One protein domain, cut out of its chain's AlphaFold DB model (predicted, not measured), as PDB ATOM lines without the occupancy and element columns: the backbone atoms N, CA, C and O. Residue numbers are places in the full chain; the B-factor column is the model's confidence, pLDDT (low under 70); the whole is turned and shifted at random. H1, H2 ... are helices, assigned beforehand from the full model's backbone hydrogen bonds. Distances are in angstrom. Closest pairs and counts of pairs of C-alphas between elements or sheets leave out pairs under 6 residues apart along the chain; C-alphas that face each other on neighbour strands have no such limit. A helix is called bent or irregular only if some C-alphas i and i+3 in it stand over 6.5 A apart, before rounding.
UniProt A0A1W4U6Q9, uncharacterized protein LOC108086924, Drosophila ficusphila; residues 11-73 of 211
ATOM      1  N   GLU A  11     108.481 131.700 120.285       77.69
ATOM      2  CA  GLU A  11     108.512 132.707 121.345       77.69
ATOM      3  C   GLU A  11     108.726 134.124 120.810       77.69
ATOM      4  O   GLU A  11     108.147 135.082 121.319       77.69
ATOM      5  N   THR A  12     109.579 134.269 119.798       82.12
ATOM      6  CA  THR A  12     109.926 135.561 119.210       82.12
ATOM      7  C   THR A  12     108.790 136.071 118.331       82.12
ATOM      8  O   THR A  12     108.462 137.255 118.402       82.12
ATOM      9  N   SER A  13     108.127 135.187 117.578       83.31
ATOM     10  CA  SER A  13     106.983 135.568 116.741       83.31
ATOM     11  C   SER A  13     105.767 135.991 117.571       83.31
ATOM     12  O   SER A  13     105.122 136.989 117.248       83.31
ATOM     13  N   VAL A  14     105.488 135.307 118.687       82.81
ATOM     14  CA  VAL A  14     104.374 135.676 119.578       82.81
ATOM     15  C   VAL A  14     104.669 136.972 120.336       82.81
ATOM     16  O   VAL A  14     103.777 137.809 120.465       82.81
ATOM     17  N   LYS A  15     105.915 137.199 120.776       81.75
ATOM     18  CA  LYS A  15     106.314 138.463 121.427       81.75
ATOM     19  C   LYS A  15     106.225 139.670 120.488       81.75
ATOM     20  O   LYS A  15     105.887 140.755 120.945       81.75
ATOM     21  N   MET A  16     106.498 139.490 119.194       84.75
ATOM     22  CA  MET A  16     106.390 140.557 118.186       84.75
ATOM     23  C   MET A  16     104.952 140.833 117.727       84.75
ATOM     24  O   MET A  16     104.703 141.821 117.036       84.75
ATOM     25  N   SER A  17     103.994 139.986 118.101       86.69
ATOM     26  CA  SER A  17     102.595 140.167 117.730       86.69
ATOM     27  C   SER A  17     102.008 141.436 118.370       86.69
ATOM     28  O   SER A  17     102.095 141.605 119.591       86.69
ATOM     29  N   PRO A  18     101.322 142.307 117.603       85.75
ATOM     30  CA  PRO A  18     100.706 143.528 118.136       85.75
ATOM     31  C   PRO A  18      99.635 143.242 119.203       85.75
ATOM     32  O   PRO A  18      99.342 144.095 120.040       85.75
ATOM     33  N   TYR A  19      99.084 142.025 119.225       84.75
ATOM     34  CA  TYR A  19      98.127 141.578 120.238       84.75
ATOM     35  C   TYR A  19      98.764 141.386 121.623       84.75
ATOM     36  O   TYR A  19      98.090 141.540 122.639       84.75
ATOM     37  N   CYS A  20     100.067 141.104 121.683       86.81
ATOM     38  CA  CYS A  20     100.769 140.914 122.950       86.81
ATOM     39  C   CYS A  20     100.915 142.236 123.729       86.81
ATOM     40  O   CYS A  20     100.879 142.250 124.959       86.81
ATOM     41  N   HIS A  21     101.001 143.365 123.017       86.31
ATOM     42  CA  HIS A  21     101.137 144.687 123.628       86.31
ATOM     43  C   HIS A  21      99.847 145.213 124.259       86.31
ATOM     44  O   HIS A  21      99.912 145.912 125.269       86.31
ATOM     45  N   SER A  22      98.685 144.891 123.689       93.25
ATOM     46  CA  SER A  22      97.398 145.362 124.212       93.25
ATOM     47  C   SER A  22      96.938 144.570 125.441       93.25
ATOM     48  O   SER A  22      96.236 145.120 126.284       93.25
ATOM     49  N   TRP A  23      97.357 143.304 125.566       93.44
ATOM     50  CA  TRP A  23      96.983 142.406 126.663       93.44
ATOM     51  C   TRP A  23      98.209 141.681 127.224       93.44
ATOM     52  O   TRP A  23      98.358 140.465 127.095       93.44
ATOM     53  N   GLN A  24      99.092 142.437 127.877       90.50
ATOM     54  CA  GLN A  24     100.368 141.922 128.389       90.50
ATOM     55  C   GLN A  24     100.197 140.725 129.337       90.50
ATOM     56  O   GLN A  24     100.945 139.753 129.246       90.50
ATOM     57  N   SER A  25      99.180 140.754 130.205       93.56
ATOM     58  CA  SER A  25      98.884 139.648 131.121       93.56
ATOM     59  C   SER A  25      98.452 138.389 130.371       93.56
ATOM     60  O   SER A  25      99.014 137.323 130.602       93.56
ATOM     61  N   ALA A  26      97.505 138.500 129.435       90.81
ATOM     62  CA  ALA A  26      97.042 137.363 128.645       90.81
ATOM     63  C   ALA A  26      98.160 136.788 127.768       90.81
ATOM     64  O   ALA A  26      98.286 135.573 127.670       90.81
ATOM     65  N   CYS A  27      99.008 137.641 127.187       90.75
ATOM     66  CA  CYS A  27     100.157 137.195 126.406       90.75
ATOM     67  C   CYS A  27     101.172 136.425 127.262       90.75
ATOM     68  O   CYS A  27     101.623 135.352 126.866       90.75
ATOM     69  N   TRP A  28     101.484 136.926 128.462       91.88
ATOM     70  CA  TRP A  28     102.348 136.222 129.410       91.88
ATOM     71  C   TRP A  28     101.753 134.873 129.825       91.88
ATOM     72  O   TRP A  28     102.448 133.858 129.792       91.88
ATOM     73  N   PHE A  29     100.451 134.844 130.136       93.12
ATOM     74  CA  PHE A  29      99.732 133.607 130.438       93.12
ATOM     75  C   PHE A  29      99.731 132.633 129.263       93.12
ATOM     76  O   PHE A  29      99.858 131.437 129.488       93.12
ATOM     77  N   PHE A  30      99.616 133.111 128.024       89.00
ATOM     78  CA  PHE A  30      99.612 132.250 126.846       89.00
ATOM     79  C   PHE A  30     100.995 131.658 126.578       89.00
ATOM     80  O   PHE A  30     101.098 130.451 126.386       89.00
ATOM     81  N   LEU A  31     102.066 132.460 126.646       88.62
ATOM     82  CA  LEU A  31     103.435 131.939 126.545       88.62
ATOM     83  C   LEU A  31     103.706 130.901 127.636       88.62
ATOM     84  O   LEU A  31     104.148 129.795 127.336       88.62
ATOM     85  N   LYS A  32     103.375 131.217 128.894       90.88
ATOM     86  CA  LYS A  32     103.562 130.269 129.997       90.88
ATOM     87  C   LYS A  32     102.661 129.052 129.897       90.88
ATOM     88  O   LYS A  32     103.086 127.964 130.264       90.88
ATOM     89  N   GLY A  33     101.449 129.219 129.385       90.62
ATOM     90  CA  GLY A  33     100.515 128.136 129.125       90.62
ATOM     91  C   GLY A  33     101.045 127.186 128.059       90.62
ATOM     92  O   GLY A  33     100.987 125.981 128.260       90.62
ATOM     93  N   VAL A  34     101.623 127.707 126.973       87.56
ATOM     94  CA  VAL A  34     102.259 126.901 125.920       87.56
ATOM     95  C   VAL A  34     103.511 126.200 126.442       87.56
ATOM     96  O   VAL A  34     103.691 125.022 126.150       87.56
ATOM     97  N   ASP A  35     104.336 126.863 127.256       87.06
ATOM     98  CA  ASP A  35     105.492 126.224 127.898       87.06
ATOM     99  C   ASP A  35     105.062 125.112 128.857       87.06
ATOM    100  O   ASP A  35     105.606 124.009 128.815       87.06
ATOM    101  N   MET A  36     104.057 125.373 129.700       85.06
ATOM    102  CA  MET A  36     103.493 124.365 130.598       85.06
ATOM    103  C   MET A  36     102.846 123.230 129.820       85.06
ATOM    104  O   MET A  36     103.002 122.083 130.213       85.06
ATOM    105  N   TRP A  37     102.158 123.523 128.718       84.12
ATOM    106  CA  TRP A  37     101.576 122.520 127.835       84.12
ATOM    107  C   TRP A  37     102.659 121.673 127.180       84.12
ATOM    108  O   TRP A  37     102.562 120.453 127.173       84.12
ATOM    109  N   LYS A  38     103.724 122.302 126.676       85.44
ATOM    110  CA  LYS A  38     104.873 121.605 126.106       85.44
ATOM    111  C   LYS A  38     105.544 120.730 127.155       85.44
ATOM    112  O   LYS A  38     105.874 119.599 126.837       85.44
ATOM    113  N   PHE A  39     105.688 121.205 128.389       82.62
ATOM    114  CA  PHE A  39     106.186 120.397 129.499       82.62
ATOM    115  C   PHE A  39     105.243 119.222 129.804       82.62
ATOM    116  O   PHE A  39     105.693 118.084 129.835       82.62
ATOM    117  N   LEU A  40     103.933 119.469 129.904       80.12
ATOM    118  CA  LEU A  40     102.913 118.443 130.143       80.12
ATOM    119  C   LEU A  40     102.886 117.361 129.060       80.12
ATOM    120  O   LEU A  40     102.707 116.187 129.357       80.12
ATOM    121  N   VAL A  41     103.011 117.766 127.797       81.12
ATOM    122  CA  VAL A  41     102.966 116.864 126.643       81.12
ATOM    123  C   VAL A  41     104.299 116.149 126.456       81.12
ATOM    124  O   VAL A  41     104.307 114.992 126.036       81.12
ATOM    125  N   SER A  42     105.410 116.830 126.750       80.81
ATOM    126  CA  SER A  42     106.762 116.292 126.607       80.81
ATOM    127  C   SER A  42     107.154 115.362 127.750       80.81
ATOM    128  O   SER A  42     108.084 114.572 127.558       80.81
ATOM    129  N   ASP A  43     106.485 115.425 128.905       77.75
ATOM    130  CA  ASP A  43     106.688 114.438 129.956       77.75
ATOM    131  C   ASP A  43     106.175 113.079 129.462       77.75
ATOM    132  O   ASP A  43     104.987 112.837 129.247       77.75
ATOM    133  N   ARG A  44     107.133 112.193 129.177       70.06
ATOM    134  CA  ARG A  44     106.986 111.004 128.319       70.06
ATOM    135  C   ARG A  44     106.106 109.904 128.918       70.06
ATOM    136  O   ARG A  44     105.865 108.874 128.292       70.06
ATOM    137  N   SER A  45     105.656 110.081 130.149       85.88
ATOM    138  CA  SER A  45     104.844 109.113 130.867       85.88
ATOM    139  C   SER A  45     103.407 109.101 130.347       85.88
ATOM    140  O   SER A  45     102.612 109.999 130.626       85.88
ATOM    141  N   THR A  46     103.052 108.021 129.651       86.19
ATOM    142  CA  THR A  46     101.701 107.732 129.147       86.19
ATOM    143  C   THR A  46     100.619 107.865 130.224       86.19
ATOM    144  O   THR A  46      99.494 108.261 129.933       86.19
ATOM    145  N   THR A  47     100.955 107.587 131.485       88.00
ATOM    146  CA  THR A  47     100.041 107.707 132.628       88.00
ATOM    147  C   THR A  47      99.519 109.129 132.828       88.00
ATOM    148  O   THR A  47      98.324 109.302 133.062       88.00
ATOM    149  N   TYR A  48     100.363 110.151 132.676       85.62
ATOM    150  CA  TYR A  48      99.943 111.548 132.825       85.62
ATOM    151  C   TYR A  48      99.044 111.992 131.677       85.62
ATOM    152  O   TYR A  48      98.050 112.670 131.922       85.62
ATOM    153  N   HIS A  49      99.323 111.548 130.450       85.50
ATOM    154  CA  HIS A  49      98.432 111.781 129.309       85.50
ATOM    155  C   HIS A  49      97.039 111.195 129.548       85.50
ATOM    156  O   HIS A  49      96.039 111.876 129.325       85.50
ATOM    157  N   VAL A  50      96.958 109.969 130.074       91.00
ATOM    158  CA  VAL A  50      95.673 109.338 130.410       91.00
ATOM    159  C   VAL A  50      94.943 110.143 131.487       91.00
ATOM    160  O   VAL A  50      93.790 110.517 131.282       91.00
ATOM    161  N   ILE A  51      95.611 110.489 132.591       90.19
ATOM    162  CA  ILE A  51      95.003 111.268 133.683       90.19
ATOM    163  C   ILE A  51      94.522 112.639 133.181       90.19
ATOM    164  O   ILE A  51      93.386 113.031 133.450       90.19
ATOM    165  N   MET A  52      95.343 113.341 132.398       86.94
ATOM    166  CA  MET A  52      94.990 114.634 131.808       86.94
ATOM    167  C   MET A  52      93.811 114.522 130.846       86.94
ATOM    168  O   MET A  52      92.918 115.365 130.885       86.94
ATOM    169  N   SER A  53      93.760 113.479 130.014       90.88
ATOM    170  CA  SER A  53      92.641 113.268 129.092       90.88
ATOM    171  C   SER A  53      91.322 113.031 129.833       90.88
ATOM    172  O   SER A  53      90.318 113.654 129.494       90.88
ATOM    173  N   ILE A  54      91.330 112.227 130.904       95.06
ATOM    174  CA  ILE A  54      90.156 111.993 131.757       95.06
ATOM    175  C   ILE A  54      89.702 113.310 132.395       95.06
ATOM    176  O   ILE A  54      88.511 113.624 132.392       95.06
ATOM    177  N   PHE A  55      90.646 114.111 132.894       94.06
ATOM    178  CA  PHE A  55      90.347 115.412 133.487       94.06
ATOM    179  C   PHE A  55      89.743 116.389 132.468       94.06
ATOM    180  O   PHE A  55      88.729 117.027 132.752       94.06
ATOM    181  N   LEU A  56      90.304 116.468 131.256       93.00
ATOM    182  CA  LEU A  56      89.788 117.313 130.177       93.00
ATOM    183  C   LEU A  56      88.396 116.875 129.717       93.00
ATOM    184  O   LEU A  56      87.526 117.726 129.539       93.00
ATOM    185  N   ILE A  57      88.158 115.569 129.582       96.38
ATOM    186  CA  ILE A  57      86.833 115.024 129.261       96.38
ATOM    187  C   ILE A  57      85.837 115.396 130.364       96.38
ATOM    188  O   ILE A  57      84.748 115.877 130.058       96.38
ATOM    189  N   GLY A  58      86.217 115.250 131.636       97.25
ATOM    190  CA  GLY A  58      85.387 115.634 132.778       97.25
ATOM    191  C   GLY A  58      85.032 117.123 132.782       97.25
ATOM    192  O   GLY A  58      83.855 117.476 132.881       97.25
ATOM    193  N   LEU A  59      86.021 118.004 132.602       96.06
ATOM    194  CA  LEU A  59      85.797 119.448 132.498       96.06
ATOM    195  C   LEU A  59      84.902 119.802 131.315       96.06
ATOM    196  O   LEU A  59      83.969 120.592 131.466       96.06
ATOM    197  N   PHE A  60      85.149 119.199 130.152       96.06
ATOM    198  CA  PHE A  60      84.337 119.414 128.963       96.06
ATOM    199  C   PHE A  60      82.890 118.976 129.195       96.06
ATOM    200  O   PHE A  60      81.965 119.692 128.821       96.06
ATOM    201  N   TRP A  61      82.673 117.854 129.882       97.19
ATOM    202  CA  TRP A  61      81.338 117.370 130.222       97.19
ATOM    203  C   TRP A  61      80.613 118.308 131.195       97.19
ATOM    204  O   TRP A  61      79.427 118.589 131.011       97.19
ATOM    205  N   ILE A  62      81.319 118.858 132.189       95.56
ATOM    206  CA  ILE A  62      80.776 119.856 133.123       95.56
ATOM    207  C   ILE A  62      80.418 121.152 132.386       95.56
ATOM    208  O   ILE A  62      79.303 121.648 132.545       95.56
ATOM    209  N   LEU A  63      81.321 121.674 131.553       95.88
ATOM    210  CA  LEU A  63      81.095 122.855 130.714       95.88
ATOM    211  C   LEU A  63      79.912 122.641 129.772       95.88
ATOM    212  O   LEU A  63      79.016 123.477 129.712       95.88
ATOM    213  N   PHE A  64      79.862 121.499 129.089       95.25
ATOM    214  CA  PHE A  64      78.768 121.144 128.196       95.25
ATOM    215  C   PHE A  64      77.445 121.057 128.952       95.25
ATOM    216  O   PHE A  64      76.444 121.616 128.511       95.25
ATOM    217  N   ARG A  65      77.427 120.420 130.127       94.56
ATOM    218  CA  ARG A  65      76.231 120.336 130.969       94.56
ATOM    219  C   ARG A  65      75.817 121.709 131.495       94.56
ATOM    220  O   ARG A  65      74.623 121.980 131.580       94.56
ATOM    221  N   TRP A  66      76.767 122.583 131.814       93.38
ATOM    222  CA  TRP A  66      76.502 123.955 132.244       93.38
ATOM    223  C   TRP A  66      75.935 124.812 131.113       93.38
ATOM    224  O   TRP A  66      74.927 125.485 131.304       93.38
ATOM    225  N   VAL A  67      76.513 124.730 129.914       90.81
ATOM    226  CA  VAL A  67      75.999 125.396 128.710       90.81
ATOM    227  C   VAL A  67      74.628 124.848 128.339       90.81
ATOM    228  O   VAL A  67      73.724 125.622 128.049       90.81
ATOM    229  N   LYS A  68      74.437 123.526 128.396       89.75
ATOM    230  CA  LYS A  68      73.141 122.891 128.152       89.75
ATOM    231  C   LYS A  68      72.104 123.377 129.158       89.75
ATOM    232  O   LYS A  68      71.022 123.738 128.727       89.75
ATOM    233  N   ARG A  69      72.447 123.462 130.451       86.38
ATOM    234  CA  ARG A  69      71.577 124.052 131.484       86.38
ATOM    235  C   ARG A  69      71.217 125.499 131.160       86.38
ATOM    236  O   ARG A  69      70.039 125.824 131.139       86.38
ATOM    237  N   LYS A  70      72.210 126.327 130.824       84.12
ATOM    238  CA  LYS A  70      72.001 127.729 130.433       84.12
ATOM    239  C   LYS A  70      71.151 127.895 129.175       84.12
ATOM    240  O   LYS A  70      70.459 128.890 129.049       84.12
ATOM    241  N   ARG A  71      71.224 126.954 128.229       76.12
ATOM    242  CA  ARG A  71      70.409 126.963 127.005       76.12
ATOM    243  C   ARG A  71      69.019 126.359 127.204       76.12
ATOM    244  O   ARG A  71      68.105 126.730 126.484       76.12
ATOM    245  N   SER A  72      68.859 125.420 128.137       73.00
ATOM    246  CA  SER A  72      67.554 124.851 128.508       73.00
ATOM    247  C   SER A  72      66.754 125.759 129.433       73.00
ATOM    248  O   SER A  72      65.553 125.572 129.597       73.00
ATOM    249  N   GLU A  73      67.416 126.731 130.048       69.12
ATOM    250  CA  GLU A  73      66.768 127.862 130.685       69.12
ATOM    251  C   GLU A  73      66.228 128.742 129.553       69.12
ATOM    252  O   GLU A  73      66.915 129.624 129.041       69.12
TER     253      GLU A  73
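What this domain is: This is residues 11 to 73 of the 211 residues of the protein "uncharacterized protein LOC108086924" of Drosophila ficusphila (UniProt A0A1W4U6Q9). Two long helices, H4 and H3, make an open V whose corner is the tight link at residues 43 to 45. The longer arm is H4, and its residues 53 to 72 stick out free with Glu 73; at the far end of the other arm, H3, the two short helices H2 and H1 fold back near H3's first half. The printed part has 63 residues with four named helices, in the order H1, H2, H3, H4, and no named strand, and its class is all helix. The whole is extended, with a radius of gyration of the C-alphas of 16.5 A, and its outline is flat, spanning 42 by 38 by 14 A.

Where its parts are: The longest helix is H4, residues 46 to 72, which measures 38.2 A from C-alpha 46 at (101.701, 107.732, 129.147) to C-alpha 72 at (67.554, 124.851, 128.508). H3, residues 24 to 42, measures 26.5 A from first to last C-alpha. H2, residues 18 to 22, measures 7.2 A. H1, residues 11 to 15, measures 6.2 A and begins with C-alpha 11 at (108.512, 132.707, 121.345). No helix is bent or irregular.

How they stand to each other: H4 and H3 are close but not clearly touching, and their closest C-alphas, those of His 49 and Val 41, are 7.3 A apart. Their lines stand at a steep tilt of 47 degrees, and they run opposite ways. H2 and H3 only just touch, with 3 pairs of C-alphas within 8 A, and they touch only at the corner by their link. H3 touches H2 with residues 26 to 27 alone; the closest C-alphas of the two helices, those of Cys 20 and Cys 27, are 5.1 A apart. H1 and H3 are close but not clearly touching, the closest C-alphas being those of Glu 11 and Leu 31 at 7.3 A. H1 and H2 are also close but not clearly touching, with the C-alphas of Val 14 and Cys 20 closest at 7.2 A. H1 and H2 are each apart from H4. In H1, H3 and H4 every O i to N i+4 pair is within hydrogen-bond range; in H2 it is 0 of 1, with 1 of 2 O i to N i+3 pairs within range.

The domain as a whole: The two C-alphas farthest apart, those of Thr 12 and Glu 73, are 45.3 A apart. Residues 42 to 47 stand free, as do residues 53 to 73, of which 53 to 72 belong to H4. Without these stretches the body has 36 residues and spans 37 by 17 by 9 A. The links H1 to H2, H2 to H3 and H3 to H4 are tight. The printed part has no cut. The mean pLDDT of the printed part is 87.6, and one residue, Glu 73, is under 70.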